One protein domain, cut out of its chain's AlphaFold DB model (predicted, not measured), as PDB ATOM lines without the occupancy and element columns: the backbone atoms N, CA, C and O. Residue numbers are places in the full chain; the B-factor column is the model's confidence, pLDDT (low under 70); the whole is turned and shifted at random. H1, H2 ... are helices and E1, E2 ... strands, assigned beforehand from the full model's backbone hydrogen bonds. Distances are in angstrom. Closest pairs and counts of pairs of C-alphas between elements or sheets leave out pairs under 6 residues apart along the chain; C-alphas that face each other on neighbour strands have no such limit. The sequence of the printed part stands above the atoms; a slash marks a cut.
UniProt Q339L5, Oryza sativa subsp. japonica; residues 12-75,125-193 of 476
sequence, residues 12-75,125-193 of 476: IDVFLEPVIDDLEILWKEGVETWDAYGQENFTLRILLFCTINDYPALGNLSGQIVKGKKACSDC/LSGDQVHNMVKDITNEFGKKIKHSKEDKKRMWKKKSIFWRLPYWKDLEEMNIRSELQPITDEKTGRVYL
ATOM      1  N   ILE A  12     133.405 448.239 207.368       78.50
ATOM      2  CA  ILE A  12     134.420 447.331 206.816       78.50
ATOM      3  C   ILE A  12     135.379 448.029 205.838       78.50
ATOM      4  O   ILE A  12     136.540 447.645 205.760       78.50
ATOM      5  N   ASP A  13     134.921 449.065 205.127       79.50
ATOM      6  CA  ASP A  13     135.761 449.782 204.159       79.50
ATOM      7  C   ASP A  13     136.926 450.511 204.835       79.50
ATOM      8  O   ASP A  13     137.999 450.592 204.246       79.50
ATOM      9  N   VAL A  14     136.760 450.957 206.085       73.62
ATOM     10  CA  VAL A  14     137.831 451.597 206.868       73.62
ATOM     11  C   VAL A  14     138.996 450.626 207.091       73.62
ATOM     12  O   VAL A  14     140.159 451.008 207.029       73.62
ATOM     13  N   PHE A  15     138.702 449.336 207.287       69.12
ATOM     14  CA  PHE A  15     139.731 448.300 207.455       69.12
ATOM     15  C   PHE A  15     140.387 447.895 206.139       69.12
ATOM     16  O   PHE A  15     141.513 447.400 206.143       69.12
ATOM     17  N   LEU A  16     139.673 448.060 205.027       75.25
ATOM     18  CA  LEU A  16     140.177 447.735 203.700       75.25
ATOM     19  C   LEU A  16     140.998 448.875 203.102       75.25
ATOM     20  O   LEU A  16     141.791 448.611 202.210       75.25
ATOM     21  N   GLU A  17     140.862 450.105 203.596       73.62
ATOM     22  CA  GLU A  17     141.568 451.277 203.073       73.62
ATOM     23  C   GLU A  17     143.086 451.077 202.904       73.62
ATOM     24  O   GLU A  17     143.562 451.310 201.794       73.62
ATOM     25  N   PRO A  18     143.842 450.529 203.877       71.75
ATOM     26  CA  PRO A  18     145.272 450.272 203.690       71.75
ATOM     27  C   PRO A  18     145.558 449.231 202.604       71.75
ATOM     28  O   PRO A  18     146.523 449.359 201.860       71.75
ATOM     29  N   VAL A  19     144.710 448.203 202.498       76.50
ATOM     30  CA  VAL A  19     144.847 447.163 201.470       76.50
ATOM     31  C   VAL A  19     144.566 447.750 200.090       76.50
ATOM     32  O   VAL A  19     145.250 447.419 199.130       76.50
ATOM     33  N   ILE A  20     143.577 448.638 199.979       83.19
ATOM     34  CA  ILE A  20     143.251 449.332 198.731       83.19
ATOM     35  C   ILE A  20     144.378 450.279 198.327       83.19
ATOM     36  O   ILE A  20     144.746 450.289 197.157       83.19
ATOM     37  N   ASP A  21     144.951 451.021 199.277       79.31
ATOM     38  CA  ASP A  21     146.114 451.873 199.030       79.31
ATOM     39  C   ASP A  21     147.291 451.038 198.499       79.31
ATOM     40  O   ASP A  21     147.833 451.350 197.437       79.31
ATOM     41  N   ASP A  22     147.630 449.933 199.172       78.00
ATOM     42  CA  ASP A  22     148.701 449.025 198.747       78.00
ATOM     43  C   ASP A  22     148.421 448.438 197.350       78.00
ATOM     44  O   ASP A  22     149.307 448.421 196.496       78.00
ATOM     45  N   LEU A  23     147.180 448.028 197.064       81.31
ATOM     46  CA  LEU A  23     146.771 447.523 195.747       81.31
ATOM     47  C   LEU A  23     146.842 448.589 194.645       81.31
ATOM     48  O   LEU A  23     147.178 448.264 193.507       81.31
ATOM     49  N   GLU A  24     146.534 449.854 194.940       83.69
ATOM     50  CA  GLU A  24     146.702 450.944 193.976       83.69
ATOM     51  C   GLU A  24     148.179 451.165 193.628       83.69
ATOM     52  O   GLU A  24     148.507 451.385 192.460       83.69
ATOM     53  N   ILE A  25     149.063 451.092 194.623       78.00
ATOM     54  CA  ILE A  25     150.513 451.258 194.454       78.00
ATOM     55  C   ILE A  25     151.078 450.089 193.652       78.00
ATOM     56  O   ILE A  25     151.750 450.297 192.643       78.00
ATOM     57  N   LEU A  26     150.757 448.860 194.062       78.62
ATOM     58  CA  LEU A  26     151.176 447.641 193.377       78.62
ATOM     59  C   LEU A  26     150.680 447.611 191.930       78.62
ATOM     60  O   LEU A  26     151.357 447.069 191.063       78.62
ATOM     61  N   TRP A  27     149.530 448.217 191.645       83.62
ATOM     62  CA  TRP A  27     149.036 448.342 190.282       83.62
ATOM     63  C   TRP A  27     149.740 449.436 189.472       83.62
ATOM     64  O   TRP A  27     150.122 449.183 188.330       83.62
ATOM     65  N   LYS A  28     149.894 450.652 190.021       83.75
ATOM     66  CA  LYS A  28     150.411 451.835 189.300       83.75
ATOM     67  C   LYS A  28     151.934 451.851 189.200       83.75
ATOM     68  O   LYS A  28     152.476 452.040 188.112       83.75
ATOM     69  N   GLU A  29     152.608 451.656 190.322       85.94
ATOM     70  CA  GLU A  29     154.066 451.723 190.448       85.94
ATOM     71  C   GLU A  29     154.669 450.317 190.318       85.94
ATOM     72  O   GLU A  29     155.621 450.122 189.564       85.94
ATOM     73  N   GLY A  30     154.037 449.324 190.953       74.56
ATOM     74  CA  GLY A  30     154.621 447.996 191.134       74.56
ATOM     75  C   GLY A  30     155.759 448.015 192.157       74.56
ATOM     76  O   GLY A  30     156.122 449.066 192.683       74.56
ATOM     77  N   VAL A  31     156.306 446.845 192.478       77.56
ATOM     78  CA  VAL A  31     157.431 446.733 193.410       77.56
ATOM     79  C   VAL A  31     158.508 445.819 192.850       77.56
ATOM     80  O   VAL A  31     158.224 444.702 192.420       77.56
ATOM     81  N   GLU A  32     159.754 446.287 192.874       79.88
ATOM     82  CA  GLU A  32     160.912 445.471 192.521       79.88
ATOM     83  C   GLU A  32     160.992 444.254 193.450       79.88
ATOM     84  O   GLU A  32     161.029 444.377 194.675       79.88
ATOM     85  N   THR A  33     160.940 443.072 192.847       73.44
ATOM     86  CA  THR A  33     160.905 441.783 193.530       73.44
ATOM     87  C   THR A  33     161.896 440.856 192.843       73.44
ATOM     88  O   THR A  33     161.990 440.836 191.617       73.44
ATOM     89  N   TRP A  34     162.635 440.092 193.637       68.31
ATOM     90  CA  TRP A  34     163.582 439.103 193.135       68.31
ATOM     91  C   TRP A  34     162.858 437.800 192.782       68.31
ATOM     92  O   TRP A  34     162.196 437.214 193.644       68.31
ATOM     93  N   ASP A  35     162.997 437.334 191.541       73.69
ATOM     94  CA  ASP A  35     162.592 435.989 191.140       73.69
ATOM     95  C   ASP A  35     163.715 434.992 191.454       73.69
ATOM     96  O   ASP A  35     164.787 435.008 190.848       73.69
ATOM     97  N   ALA A  36     163.458 434.088 192.400       50.72
ATOM     98  CA  ALA A  36     164.411 433.052 192.779       50.72
ATOM     99  C   ALA A  36     164.651 432.012 191.671       50.72
ATOM    100  O   ALA A  36     165.721 431.404 191.649       50.72
ATOM    101  N   TYR A  37     163.681 431.802 190.774       63.00
ATOM    102  CA  TYR A  37     163.793 430.845 189.675       63.00
ATOM    103  C   TYR A  37     164.574 431.436 188.497       63.00
ATOM    104  O   TYR A  37     165.552 430.836 188.052       63.00
ATOM    105  N   GLY A  38     164.178 432.621 188.027       76.75
ATOM    106  CA  GLY A  38     164.847 433.343 186.941       76.75
ATOM    107  C   GLY A  38     166.172 434.005 187.328       76.75
ATOM    108  O   GLY A  38     166.938 434.380 186.445       76.75
ATOM    109  N   GLN A  39     166.466 434.124 188.629       81.25
ATOM    110  CA  GLN A  39     167.614 434.867 189.168       81.25
ATOM    111  C   GLN A  39     167.707 436.307 188.641       81.25
ATOM    112  O   GLN A  39     168.791 436.812 188.346       81.25
ATOM    113  N   GLU A  40     166.563 436.980 188.536       81.88
ATOM    114  CA  GLU A  40     166.477 438.362 188.079       81.88
ATOM    115  C   GLU A  40     165.481 439.175 188.910       81.88
ATOM    116  O   GLU A  40     164.542 438.646 189.510       81.88
ATOM    117  N   ASN A  41     165.690 440.492 188.956       77.69
ATOM    118  CA  ASN A  41     164.703 441.411 189.505       77.69
ATOM    119  C   ASN A  41     163.632 441.687 188.454       77.69
ATOM    120  O   ASN A  41     163.938 442.060 187.322       77.69
ATOM    121  N   PHE A  42     162.371 441.607 188.860       80.44
ATOM    122  CA  PHE A  42     161.244 442.037 188.047       80.44
ATOM    123  C   PHE A  42     160.359 443.002 188.835       80.44
ATOM    124  O   PHE A  42     160.374 443.057 190.064       80.44
ATOM    125  N   THR A  43     159.568 443.802 188.122       82.38
ATOM    126  CA  THR A  43     158.577 444.675 188.761       82.38
ATOM    127  C   THR A  43     157.279 443.902 188.961       82.38
ATOM    128  O   THR A  43     156.513 443.703 188.017       82.38
ATOM    129  N   LEU A  44     157.015 443.481 190.195       77.06
ATOM    130  CA  LEU A  44     155.775 442.816 190.570       77.06
ATOM    131  C   LEU A  44     154.621 443.822 190.575       77.06
ATOM    132  O   LEU A  44     154.663 444.832 191.280       77.06
ATOM    133  N   ARG A  45     153.561 443.514 189.824       78.62
ATOM    134  CA  ARG A  45     152.284 444.233 189.877       78.62
ATOM    135  C   ARG A  45     151.186 443.297 190.350       78.62
ATOM    136  O   ARG A  45     151.127 442.147 189.927       78.62
ATOM    137  N   ILE A  46     150.320 443.795 191.226       75.00
ATOM    138  CA  ILE A  46     149.223 443.017 191.812       75.00
ATOM    139  C   ILE A  46     147.902 443.707 191.487       75.00
ATOM    140  O   ILE A  46     147.787 444.929 191.569       75.00
ATOM    141  N   LEU A  47     146.900 442.901 191.143       78.00
ATOM    142  CA  LEU A  47     145.518 443.329 190.984       78.00
ATOM    143  C   LEU A  47     144.597 442.444 191.822       78.00
ATOM    144  O   LEU A  47     144.813 441.237 191.941       78.00
ATOM    145  N   LEU A  48     143.549 443.038 192.385       74.00
ATOM    146  CA  LEU A  48     142.461 442.285 192.997       74.00
ATOM    147  C   LEU A  48     141.518 441.778 191.901       74.00
ATOM    148  O   LEU A  48     140.818 442.567 191.274       74.00
ATOM    149  N   PHE A  49     141.505 440.464 191.680       65.50
ATOM    150  CA  PHE A  49     140.718 439.843 190.609       65.50
ATOM    151  C   PHE A  49     139.267 439.568 191.022       65.50
ATOM    152  O   PHE A  49     138.330 439.925 190.315       65.50
ATOM    153  N   CYS A  50     139.064 438.929 192.175       64.38
ATOM    154  CA  CYS A  50     137.735 438.624 192.692       64.38
ATOM    155  C   CYS A  50     137.727 438.610 194.223       64.38
ATOM    156  O   CYS A  50     138.767 438.545 194.878       64.38
ATOM    157  N   THR A  51     136.529 438.665 194.799       65.12
ATOM    158  CA  THR A  51     136.317 438.512 196.242       65.12
ATOM    159  C   THR A  51     135.401 437.324 196.493       65.12
ATOM    160  O   THR A  51     134.304 437.275 195.931       65.12
ATOM    161  N   ILE A  52     135.812 436.399 197.360       69.62
ATOM    162  CA  ILE A  52     134.996 435.253 197.771       69.62
ATOM    163  C   ILE A  52     134.305 435.617 199.079       69.62
ATOM    164  O   ILE A  52     134.955 435.804 200.101       69.62
ATOM    165  N   ASN A  53     132.980 435.742 199.033       67.25
ATOM    166  CA  ASN A  53     132.193 436.224 200.159       67.25
ATOM    167  C   ASN A  53     130.943 435.377 200.349       67.25
ATOM    168  O   ASN A  53     130.290 434.986 199.378       67.25
ATOM    169  N   ASP A  54     130.549 435.179 201.604       71.69
ATOM    170  CA  ASP A  54     129.209 434.701 201.901       71.69
ATOM    171  C   ASP A  54     128.156 435.786 201.587       71.69
ATOM    172  O   ASP A  54     128.452 436.968 201.372       71.69
ATOM    173  N   TYR A  55     126.884 435.390 201.531       72.00
ATOM    174  CA  TYR A  55     125.808 436.306 201.143       72.00
ATOM    175  C   TYR A  55     125.672 437.534 202.074       72.00
ATOM    176  O   TYR A  55     125.438 438.644 201.592       72.00
ATOM    177  N   PRO A  56     125.821 437.403 203.408       77.62
ATOM    178  CA  PRO A  56     125.938 438.553 204.303       77.62
ATOM    179  C   PRO A  56     127.147 439.462 204.034       77.62
ATOM    180  O   PRO A  56     126.971 440.684 204.041       77.62
ATOM    181  N   ALA A  57     128.344 438.912 203.816       74.94
ATOM    182  CA  ALA A  57     129.558 439.683 203.554       74.94
ATOM    183  C   ALA A  57     129.492 440.408 202.210       74.94
ATOM    184  O   ALA A  57     129.920 441.560 202.144       74.94
ATOM    185  N   LEU A  58     128.844 439.824 201.192       79.44
ATOM    186  CA  LEU A  58     128.525 440.522 199.943       79.44
ATOM    187  C   LEU A  58     127.823 441.849 200.236       79.44
ATOM    188  O   LEU A  58     128.225 442.890 199.720       79.44
ATOM    189  N   GLY A  59     126.812 441.838 201.108       84.12
ATOM    190  CA  GLY A  59     126.092 443.051 201.493       84.12
ATOM    191  C   GLY A  59     126.965 444.080 202.211       84.12
ATOM    192  O   GLY A  59     126.791 445.277 201.993       84.12
ATOM    193  N   ASN A  60     127.919 443.633 203.031       83.75
ATOM    194  CA  ASN A  60     128.842 444.535 203.720       83.75
ATOM    195  C   ASN A  60     129.871 445.148 202.781       83.75
ATOM    196  O   ASN A  60     130.163 446.322 202.935       83.75
ATOM    197  N   LEU A  61     130.420 444.380 201.840       85.31
ATOM    198  CA  LEU A  61     131.496 444.825 200.953       85.31
ATOM    199  C   LEU A  61     130.966 445.652 199.785       85.31
ATOM    200  O   LEU A  61     131.452 446.751 199.525       85.31
ATOM    201  N   SER A  62     129.925 445.160 199.112       85.56
ATOM    202  CA  SER A  62     129.323 445.846 197.960       85.56
ATOM    203  C   SER A  62     128.383 446.985 198.362       85.56
ATOM    204  O   SER A  62     128.095 447.863 197.553       85.56
ATOM    205  N   GLY A  63     127.848 446.954 199.589       87.19
ATOM    206  CA  GLY A  63     126.739 447.814 200.003       87.19
ATOM    207  C   GLY A  63     125.370 447.369 199.490       87.19
ATOM    208  O   GLY A  63     124.371 448.035 199.776       87.19
ATOM    209  N   GLN A  64     125.290 446.268 198.740       86.88
ATOM    210  CA  GLN A  64     124.047 445.757 198.176       86.88
ATOM    211  C   GLN A  64     123.084 445.292 199.286       86.88
ATOM    212  O   GLN A  64     123.465 444.681 200.289       86.88
ATOM    213  N   ILE A  65     121.788 445.562 199.124       84.44
ATOM    214  CA  ILE A  65     120.763 445.022 200.022       84.44
ATOM    215  C   ILE A  65     120.650 443.498 199.852       84.44
ATOM    216  O   ILE A  65     120.023 442.996 198.931       84.44
ATOM    217  N   VAL A  66     121.160 442.756 200.831       81.31
ATOM    218  CA  VAL A  66     121.089 441.279 200.873       81.31
ATOM    219  C   VAL A  66     119.965 440.739 201.770       81.31
ATOM    220  O   VAL A  66     119.864 439.543 202.035       81.31
ATOM    221  N   LYS A  67     119.095 441.619 202.290       83.00
ATOM    222  CA  LYS A  67     117.982 441.266 203.196       83.00
ATOM    223  C   LYS A  67     116.706 442.035 202.846       83.00
ATOM    224  O   LYS A  67     116.747 443.159 202.363       83.00
ATOM    225  N   GLY A  68     115.544 441.465 203.161       84.62
ATOM    226  CA  GLY A  68     114.254 442.139 202.984       84.62
ATOM    227  C   GLY A  68     113.676 441.992 201.573       84.62
ATOM    228  O   GLY A  68     113.761 440.932 200.971       84.62
ATOM    229  N   LYS A  69     112.998 443.022 201.053       84.94
ATOM    230  CA  LYS A  69     112.204 442.880 199.815       84.94
ATOM    231  C   LYS A  69     113.040 442.770 198.536       84.94
ATOM    232  O   LYS A  69     112.584 442.125 197.595       84.94
ATOM    233  N   LYS A  70     114.220 443.394 198.515       84.94
ATOM    234  CA  LYS A  70     115.147 443.450 197.373       84.94
ATOM    235  C   LYS A  70     116.392 442.586 197.608       84.94
ATOM    236  O   LYS A  70     117.477 442.935 197.186       84.94
ATOM    237  N   ALA A  71     116.240 441.496 198.358       81.12
ATOM    238  CA  ALA A  71     117.383 440.769 198.887       81.12
ATOM    239  C   ALA A  71     118.188 439.989 197.850       81.12
ATOM    240  O   ALA A  71     119.258 439.550 198.228       81.12
ATOM    241  N   CYS A  72     117.673 439.728 196.641       80.38
ATOM    242  CA  CYS A  72     118.335 438.879 195.647       80.38
ATOM    243  C   CYS A  72     119.309 439.699 194.792       80.38
ATOM    244  O   CYS A  72     118.875 440.654 194.149       80.38
ATOM    245  N   SER A  73     120.581 439.290 194.768       77.94
ATOM    246  CA  SER A  73     121.671 439.942 194.031       77.94
ATOM    247  C   SER A  73     121.410 440.034 192.535       77.94
ATOM    248  O   SER A  73     121.663 441.076 191.946       77.94
ATOM    249  N   ASP A  74     120.824 438.988 191.954       76.31
ATOM    250  CA  ASP A  74     120.628 438.884 190.503       76.31
ATOM    251  C   ASP A  74     119.331 439.583 190.076       76.31
ATOM    252  O   ASP A  74     119.190 440.127 188.986       76.31
ATOM    253  N   CYS A  75     118.322 439.569 190.950       77.69
ATOM    254  CA  CYS A  75     117.041 440.203 190.652       77.69
ATOM    255  C   CYS A  75     117.023 441.692 190.947       77.69
ATOM    256  O   CYS A  75     116.236 442.410 190.332       77.69
ATOM    257  N   LEU A 125     123.981 442.810 185.006       75.88
ATOM    258  CA  LEU A 125     124.511 444.167 184.905       75.88
ATOM    259  C   LEU A 125     126.004 444.122 184.606       75.88
ATOM    260  O   LEU A 125     126.730 443.363 185.248       75.88
ATOM    261  N   SER A 126     126.460 444.992 183.708       76.38
ATOM    262  CA  SER A 126     127.892 445.223 183.515       76.38
ATOM    263  C   SER A 126     128.497 445.989 184.696       76.38
ATOM    264  O   SER A 126     127.789 446.686 185.438       76.38
ATOM    265  N   GLY A 127     129.822 445.905 184.851       75.81
ATOM    266  CA  GLY A 127     130.567 446.672 185.857       75.81
ATOM    267  C   GLY A 127     130.245 448.169 185.803       75.81
ATOM    268  O   GLY A 127     129.938 448.774 186.831       75.81
ATOM    269  N   ASP A 128     130.175 448.743 184.602       79.19
ATOM    270  CA  ASP A 128     129.812 450.144 184.372       79.19
ATOM    271  C   ASP A 128     128.396 450.507 184.791       79.19
ATOM    272  O   ASP A 128     128.157 451.581 185.358       79.19
ATOM    273  N   GLN A 129     127.427 449.633 184.514       83.38
ATOM    274  CA  GLN A 129     126.053 449.852 184.943       83.38
ATOM    275  C   GLN A 129     125.990 449.888 186.468       83.38
ATOM    276  O   GLN A 129     125.410 450.817 187.031       83.38
ATOM    277  N   VAL A 130     126.658 448.948 187.143       83.94
ATOM    278  CA  VAL A 130     126.733 448.936 188.610       83.94
ATOM    279  C   VAL A 130     127.458 450.179 189.129       83.94
ATOM    280  O   VAL A 130     126.946 450.831 190.039       83.94
ATOM    281  N   HIS A 131     128.594 450.564 188.538       85.50
ATOM    282  CA  HIS A 131     129.334 451.765 188.929       85.50
ATOM    283  C   HIS A 131     128.466 453.024 188.808       85.50
ATOM    284  O   HIS A 131     128.403 453.822 189.743       85.50
ATOM    285  N   ASN A 132     127.733 453.183 187.703       87.25
ATOM    286  CA  ASN A 132     126.823 454.310 187.495       87.25
ATOM    287  C   ASN A 132     125.682 454.365 188.515       87.25
ATOM    288  O   ASN A 132     125.233 455.456 188.855       87.25
ATOM    289  N   MET A 133     125.240 453.218 189.035       86.50
ATOM    290  CA  MET A 133     124.222 453.159 190.086       86.50
ATOM    291  C   MET A 133     124.761 453.556 191.468       86.50
ATOM    292  O   MET A 133     123.976 453.975 192.320       86.50
ATOM    293  N   VAL A 134     126.069 453.415 191.711       88.25
ATOM    294  CA  VAL A 134     126.685 453.667 193.029       88.25
ATOM    295  C   VAL A 134     127.591 454.896 193.086       88.25
ATOM    296  O   VAL A 134     127.961 455.309 194.182       88.25
ATOM    297  N   LYS A 135     127.967 455.492 191.948       86.50
ATOM    298  CA  LYS A 135     128.978 456.564 191.875       86.50
ATOM    299  C   LYS A 135     128.645 457.791 192.722       86.50
ATOM    300  O   LYS A 135     129.565 458.360 193.300       86.50
ATOM    301  N   ASP A 136     127.358 458.123 192.830       85.69
ATOM    302  CA  ASP A 136     126.839 459.295 193.547       85.69
ATOM    303  C   ASP A 136     126.453 458.972 195.003       85.69
ATOM    304  O   ASP A 136     125.847 459.787 195.699       85.69
ATOM    305  N   ILE A 137     126.755 457.757 195.480       86.38
ATOM    306  CA  ILE A 137     126.533 457.381 196.876       86.38
ATOM    307  C   ILE A 137     127.720 457.864 197.706       86.38
ATOM    308  O   ILE A 137     128.837 457.369 197.566       86.38
ATOM    309  N   THR A 138     127.459 458.801 198.611       80.75
ATOM    310  CA  THR A 138     128.415 459.208 199.642       80.75
ATOM    311  C   THR A 138     128.402 458.194 200.783       80.75
ATOM    312  O   THR A 138     127.346 457.889 201.338       80.75
ATOM    313  N   ASN A 139     129.573 457.660 201.133       81.19
ATOM    314  CA  ASN A 139     129.707 456.749 202.266       81.19
ATOM    315  C   ASN A 139     129.786 457.546 203.566       81.19
ATOM    316  O   ASN A 139     130.697 458.345 203.754       81.19
ATOM    317  N   GLU A 140     128.854 457.287 204.476       69.38
ATOM    318  CA  GLU A 140     128.883 457.813 205.838       69.38
ATOM    319  C   GLU A 140     129.233 456.669 206.797       69.38
ATOM    320  O   GLU A 140     128.540 455.645 206.826       69.38
ATOM    321  N   PHE A 141     130.315 456.832 207.560       68.38
ATOM    322  CA  PHE A 141     130.814 455.833 208.512       68.38
ATOM    323  C   PHE A 141     130.406 456.174 209.952       68.38
ATOM    324  O   PHE A 141     130.236 457.343 210.310       68.38
ATOM    325  N   GLY A 142     130.245 455.148 210.793       62.69
ATOM    326  CA  GLY A 142     129.920 455.306 212.211       62.69
ATOM    327  C   GLY A 142     128.423 455.288 212.570       62.69
ATOM    328  O   GLY A 142     127.507 455.326 211.745       62.69
ATOM    329  N   LYS A 143     128.134 455.193 213.876       55.81
ATOM    330  CA  LYS A 143     126.771 454.983 214.403       55.81
ATOM    331  C   LYS A 143     126.037 456.291 214.661       55.81
ATOM    332  O   LYS A 143     125.861 456.627 215.833       55.81
ATOM    333  N   LYS A 144     125.571 457.020 213.637       49.69
ATOM    334  CA  LYS A 144     124.736 458.204 213.933       49.69
ATOM    335  C   LYS A 144     123.890 458.839 212.828       49.69
ATOM    336  O   LYS A 144     123.686 460.038 212.910       49.69
ATOM    337  N   ILE A 145     123.298 458.122 211.863       52.66
ATOM    338  CA  ILE A 145     122.359 458.787 210.926       52.66
ATOM    339  C   ILE A 145     121.083 457.963 210.685       52.66
ATOM    340  O   ILE A 145     121.108 456.775 210.360       52.66
ATOM    341  N   LYS A 146     119.916 458.599 210.878       51.66
ATOM    342  CA  LYS A 146     118.626 458.060 210.421       51.66
ATOM    343  C   LYS A 146     118.569 458.240 208.903       51.66
ATOM    344  O   LYS A 146     118.292 459.340 208.446       51.66
ATOM    345  N   HIS A 147     118.761 457.162 208.148       57.94
ATOM    346  CA  HIS A 147     118.593 457.190 206.690       57.94
ATOM    347  C   HIS A 147     117.246 457.798 206.275       57.94
ATOM    348  O   HIS A 147     116.197 457.462 206.861       57.94
ATOM    349  N   SER A 148     117.276 458.649 205.247       58.47
ATOM    350  CA  SER A 148     116.083 459.289 204.700       58.47
ATOM    351  C   SER A 148     115.108 458.245 204.128       58.47
ATOM    352  O   SER A 148     115.428 457.066 203.935       58.47
ATOM    353  N   LYS A 149     113.857 458.649 203.863       60.19
ATOM    354  CA  LYS A 149     112.877 457.761 203.202       60.19
ATOM    355  C   LYS A 149     113.330 457.351 201.794       60.19
ATOM    356  O   LYS A 149     112.902 456.299 201.320       60.19
ATOM    357  N   GLU A 150     114.160 458.164 201.151       60.88
ATOM    358  CA  GLU A 150     114.667 457.953 199.797       60.88
ATOM    359  C   GLU A 150     115.850 456.975 199.793       60.88
ATOM    360  O   GLU A 150     115.840 456.012 199.027       60.88
ATOM    361  N   ASP A 151     116.753 457.083 200.771       61.28
ATOM    362  CA  ASP A 151     117.855 456.128 200.982       61.28
ATOM    363  C   ASP A 151     117.350 454.709 201.256       61.28
ATOM    364  O   ASP A 151     117.915 453.724 200.792       61.28
ATOM    365  N   LYS A 152     116.215 454.579 201.955       62.69
ATOM    366  CA  LYS A 152     115.580 453.275 202.217       62.69
ATOM    367  C   LYS A 152     115.004 452.609 200.964       62.69
ATOM    368  O   LYS A 152     114.675 451.421 201.020       62.69
ATOM    369  N   LYS A 153     114.817 453.351 199.864       66.31
ATOM    370  CA  LYS A 153     114.361 452.801 198.577       66.31
ATOM    371  C   LYS A 153     115.523 452.346 197.696       66.31
ATOM    372  O   LYS A 153     115.305 451.448 196.874       66.31
ATOM    373  N   ARG A 154     116.709 452.944 197.859       75.69
ATOM    374  CA  ARG A 154     117.907 452.635 197.069       75.69
ATOM    375  C   ARG A 154     118.332 451.186 197.276       75.69
ATOM    376  O   ARG A 154     118.115 450.604 198.334       75.69
ATOM    377  N   MET A 155     118.880 450.589 196.223       83.50
ATOM    378  CA  MET A 155     119.313 449.193 196.232       83.50
ATOM    379  C   MET A 155     120.706 449.012 196.866       83.50
ATOM    380  O   MET A 155     120.978 447.974 197.472       83.50
ATOM    381  N   TRP A 156     121.548 450.044 196.816       86.81
ATOM    382  CA  TRP A 156     122.860 450.081 197.460       86.81
ATOM    383  C   TRP A 156     122.860 451.084 198.608       86.81
ATOM    384  O   TRP A 156     122.241 452.144 198.527       86.81
ATOM    385  N   LYS A 157     123.549 450.721 199.689       83.94
ATOM    386  CA  LYS A 157     123.703 451.537 200.900       83.94
ATOM    387  C   LYS A 157     124.998 452.337 200.931       83.94
ATOM    388  O   LYS A 157     125.104 453.257 201.731       83.94
ATOM    389  N   LYS A 158     125.982 451.920 200.141       88.12
ATOM    390  CA  LYS A 158     127.308 452.520 200.051       88.12
ATOM    391  C   LYS A 158     127.899 452.244 198.672       88.12
ATOM    392  O   LYS A 158     127.483 451.292 198.006       88.12
ATOM    393  N   LYS A 159     128.885 453.042 198.287       89.69
ATOM    394  CA  LYS A 159     129.816 452.749 197.203       89.69
ATOM    395  C   LYS A 159     130.970 451.931 197.777       89.69
ATOM    396  O   LYS A 159     131.666 452.401 198.663       89.69
ATOM    397  N   SER A 160     131.161 450.704 197.306       89.81
ATOM    398  CA  SER A 160     132.279 449.868 197.767       89.81
ATOM    399  C   SER A 160     133.636 450.562 197.587       89.81
ATOM    400  O   SER A 160     133.865 451.201 196.558       89.81
ATOM    401  N   ILE A 161     134.547 450.396 198.547       87.12
ATOM    402  CA  ILE A 161     135.907 450.943 198.452       87.12
ATOM    403  C   ILE A 161     136.696 450.375 197.262       87.12
ATOM    404  O   ILE A 161     137.550 451.066 196.712       87.12
ATOM    405  N   PHE A 162     136.348 449.174 196.786       88.25
ATOM    406  CA  PHE A 162     136.973 448.564 195.608       88.25
ATOM    407  C   PHE A 162     136.811 449.407 194.334       88.25
ATOM    408  O   PHE A 162     137.666 449.345 193.461       88.25
ATOM    409  N   TRP A 163     135.800 450.285 194.251       87.62
ATOM    410  CA  TRP A 163     135.644 451.224 193.128       87.62
ATOM    411  C   TRP A 163     136.740 452.302 193.043       87.62
ATOM    412  O   TRP A 163     136.733 453.084 192.092       87.62
ATOM    413  N   ARG A 164     137.644 452.385 194.029       86.19
ATOM    414  CA  ARG A 164     138.871 453.193 193.950       86.19
ATOM    415  C   ARG A 164     139.924 452.564 193.038       86.19
ATOM    416  O   ARG A 164     140.708 453.287 192.428       86.19
ATOM    417  N   LEU A 165     139.928 451.236 192.930       85.94
ATOM    418  CA  LEU A 165     140.868 450.513 192.088       85.94
ATOM    419  C   LEU A 165     140.495 450.766 190.617       85.94
ATOM    420  O   LEU A 165     139.366 450.465 190.222       85.94
ATOM    421  N   PRO A 166     141.402 451.326 189.796       80.31
ATOM    422  CA  PRO A 166     141.069 451.764 188.440       80.31
ATOM    423  C   PRO A 166     140.611 450.600 187.555       80.31
ATOM    424  O   PRO A 166     139.641 450.738 186.825       80.31
ATOM    425  N   TYR A 167     141.233 449.430 187.715       76.81
ATOM    426  CA  TYR A 167     140.913 448.205 186.979       76.81
ATOM    427  C   TYR A 167     139.609 447.529 187.421       76.81
ATOM    428  O   TYR A 167     139.143 446.618 186.750       76.81
ATOM    429  N   TRP A 168     138.994 447.940 188.537       78.50
ATOM    430  CA  TRP A 168     137.795 447.274 189.066       78.50
ATOM    431  C   TRP A 168     136.552 447.469 188.190       78.50
ATOM    432  O   TRP A 168     135.610 446.684 188.264       78.50
ATOM    433  N   LYS A 169     136.545 448.521 187.366       69.19
ATOM    434  CA  LYS A 169     135.504 448.764 186.357       69.19
ATOM    435  C   LYS A 169     135.717 447.932 185.092       69.19
ATOM    436  O   LYS A 169     134.741 447.490 184.497       69.19
ATOM    437  N   ASP A 170     136.980 447.651 184.777       65.44
ATOM    438  CA  ASP A 170     137.427 447.318 183.424       65.44
ATOM    439  C   ASP A 170     138.005 445.894 183.330       65.44
ATOM    440  O   ASP A 170     138.664 445.566 182.350       65.44
ATOM    441  N   LEU A 171     137.787 445.016 184.323       61.94
ATOM    442  CA  LEU A 171     138.359 443.652 184.329       61.94
ATOM    443  C   LEU A 171     138.018 442.848 183.056       61.94
ATOM    444  O   LEU A 171     138.824 442.032 182.608       61.94
ATOM    445  N   GLU A 172     136.841 443.089 182.471       55.44
ATOM    446  CA  GLU A 172     136.406 442.485 181.205       55.44
ATOM    447  C   GLU A 172     137.073 443.156 179.990       55.44
ATOM    448  O   GLU A 172     137.662 442.467 179.156       55.44
ATOM    449  N   GLU A 173     137.080 444.494 179.932       60.12
ATOM    450  CA  GLU A 173     137.693 445.280 178.846       60.12
ATOM    451  C   GLU A 173     139.221 445.124 178.775       60.12
ATOM    452  O   GLU A 173     139.812 445.176 177.698       60.12
ATOM    453  N   MET A 174     139.867 444.867 179.912       61.84
ATOM    454  CA  MET A 174     141.306 444.616 180.017       61.84
ATOM    455  C   MET A 174     141.721 443.213 179.539       61.84
ATOM    456  O   MET A 174     142.908 442.892 179.580       61.84
ATOM    457  N   ASN A 175     140.776 442.372 179.087       61.22
ATOM    458  CA  ASN A 175     141.020 441.014 178.578       61.22
ATOM    459  C   ASN A 175     141.798 440.113 179.563       61.22
ATOM    460  O   ASN A 175     142.568 439.233 179.171       61.22
ATOM    461  N   ILE A 176     141.623 440.339 180.866       57.44
ATOM    462  CA  ILE A 176     142.296 439.562 181.907       57.44
ATOM    463  C   ILE A 176     141.518 438.260 182.105       57.44
ATOM    464  O   ILE A 176     140.355 438.294 182.505       57.44
ATOM    465  N   ARG A 177     142.174 437.113 181.858       48.25
ATOM    466  CA  ARG A 177     141.592 435.760 181.998       48.25
ATOM    467  C   ARG A 177     140.295 435.599 181.185       48.25
ATOM    468  O   ARG A 177     139.248 435.251 181.736       48.25
ATOM    469  N   SER A 178     140.346 435.884 179.883       57.94
ATOM    470  CA  SER A 178     139.185 435.827 178.978       57.94
ATOM    471  C   SER A 178     138.480 434.471 178.942       57.94
ATOM    472  O   SER A 178     137.276 434.398 178.712       57.94
ATOM    473  N   GLU A 179     139.185 433.397 179.287       51.19
ATOM    474  CA  GLU A 179     138.631 432.058 179.448       51.19
ATOM    475  C   GLU A 179     137.693 431.899 180.656       51.19
ATOM    476  O   GLU A 179     137.045 430.862 180.776       51.19
ATOM    477  N   LEU A 180     137.625 432.892 181.555       53.41
ATOM    478  CA  LEU A 180     136.699 432.964 182.693       53.41
ATOM    479  C   LEU A 180     135.581 434.003 182.499       53.41
ATOM    480  O   LEU A 180     134.678 434.093 183.336       53.41
ATOM    481  N   GLN A 181     135.634 434.786 181.418       62.09
ATOM    482  CA  GLN A 181     134.655 435.832 181.131       62.09
ATOM    483  C   GLN A 181     133.306 435.237 180.692       62.09
ATOM    484  O   GLN A 181     133.261 434.119 180.171       62.09
ATOM    485  N   PRO A 182     132.182 435.949 180.894       61.03
ATOM    486  CA  PRO A 182     130.873 435.487 180.453       61.03
ATOM    487  C   PRO A 182     130.836 435.288 178.930       61.03
ATOM    488  O   PRO A 182     130.968 436.226 178.150       61.03
ATOM    489  N   ILE A 183     130.610 434.053 178.488       66.81
ATOM    490  CA  ILE A 183     130.525 433.712 177.069       66.81
ATOM    491  C   ILE A 183     129.087 433.916 176.610       66.81
ATOM    492  O   ILE A 183     128.152 433.332 177.165       66.81
ATOM    493  N   THR A 184     128.904 434.714 175.560       69.88
ATOM    494  CA  THR A 184     127.606 434.845 174.895       69.88
ATOM    495  C   THR A 184     127.502 433.810 173.784       69.88
ATOM    496  O   THR A 184     128.253 433.841 172.815       69.88
ATOM    497  N   ASP A 185     126.552 432.886 173.902       64.38
ATOM    498  CA  ASP A 185     126.201 431.977 172.812       64.38
ATOM    499  C   ASP A 185     125.555 432.774 171.671       64.38
ATOM    500  O   ASP A 185     124.409 433.216 171.789       64.38
ATOM    501  N   GLU A 186     126.272 432.924 170.558       66.12
ATOM    502  CA  GLU A 186     125.835 433.674 169.372       66.12
ATOM    503  C   GLU A 186     124.493 433.191 168.800       66.12
ATOM    504  O   GLU A 186     123.746 433.968 168.206       66.12
ATOM    505  N   LYS A 187     124.136 431.914 168.998       61.12
ATOM    506  CA  LYS A 187     122.893 431.331 168.469       61.12
ATOM    507  C   LYS A 187     121.709 431.528 169.403       61.12
ATOM    508  O   LYS A 187     120.567 431.586 168.945       61.12
ATOM    509  N   THR A 188     121.946 431.561 170.713       61.16
ATOM    510  CA  THR A 188     120.866 431.622 171.711       61.16
ATOM    511  C   THR A 188     120.778 432.956 172.446       61.16
ATOM    512  O   THR A 188     119.794 433.180 173.159       61.16
ATOM    513  N   GLY A 189     121.770 433.834 172.270       59.09
ATOM    514  CA  GLY A 189     121.923 435.099 172.987       59.09
ATOM    515  C   GLY A 189     122.091 434.913 174.495       59.09
ATOM    516  O   GLY A 189     121.835 435.837 175.263       59.09
ATOM    517  N   ARG A 190     122.418 433.697 174.949       49.50
ATOM    518  CA  ARG A 190     122.569 433.396 176.371       49.50
ATOM    519  C   ARG A 190     123.998 433.637 176.792       49.50
ATOM    520  O   ARG A 190     124.907 433.009 176.263       49.50
ATOM    521  N   VAL A 191     124.141 434.477 177.800       53.91
ATOM    522  CA  VAL A 191     125.388 434.669 178.523       53.91
ATOM    523  C   VAL A 191     125.524 433.540 179.547       53.91
ATOM    524  O   VAL A 191     124.581 433.256 180.292       53.91
ATOM    525  N   TYR A 192     126.659 432.847 179.559       51.84
ATOM    526  CA  TYR A 192     126.985 431.831 180.557       51.84
ATOM    527  C   TYR A 192     128.453 431.931 180.963       51.84
ATOM    528  O   TYR A 192     129.314 432.238 180.149       51.84
ATOM    529  N   LEU A 193     128.745 431.654 182.232       50.72
ATOM    530  CA  LEU A 193     130.124 431.582 182.701       50.72
ATOM    531  C   LEU A 193     130.750 430.240 182.274       50.72
ATOM    532  O   LEU A 193     130.094 429.198 182.414       50.72
TER     533      LEU A 193
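What this domain is: This is residues 12 to 75 and 125 to 193 of the 476 residues of a protein of Oryza sativa subsp. japonica (UniProt Q339L5). What shape is it? Little is regular: in a loose, flat model H1 leads from H2 and H4, among loops, to hairpin E1-E2 at one end, while hairpin E3-E4 lies beyond a long link. How large? Its 133 printed residues, 53 in four named helices and four strands of mixed class, have a radius of gyration of the C-alphas of 18.3 A and span 60 by 49 by 25 A.

Where its parts are: Which strands? E1 is residues 31 to 35, E2 40 to 44, E3 183 to 185, E4 190 to 192. Which helices? H1, residues 12 to 28, runs 24.1 A from C-alpha 12 at (134.420, 447.331, 206.816); H2 is 55 to 62, H3 127 to 134, H4 161 to 164.

How they stand to each other: What pairs? Within hydrogen-bond range are N 33 and O 42, 2.8 A, in antiparallel E1-E2, and N 183 and O 192, 2.8 A, in antiparallel E3-E4. What touches? H1 touches H4, for instance; C-alphas 13 and 161 are closest, 5.8 A.

The domain as a whole: Any cut? Residues 76 to 124 are not printed; C-alphas 75 and 125 are 10.2 A apart. Low confidence? 48 residues are under 70, among them 169 to 193.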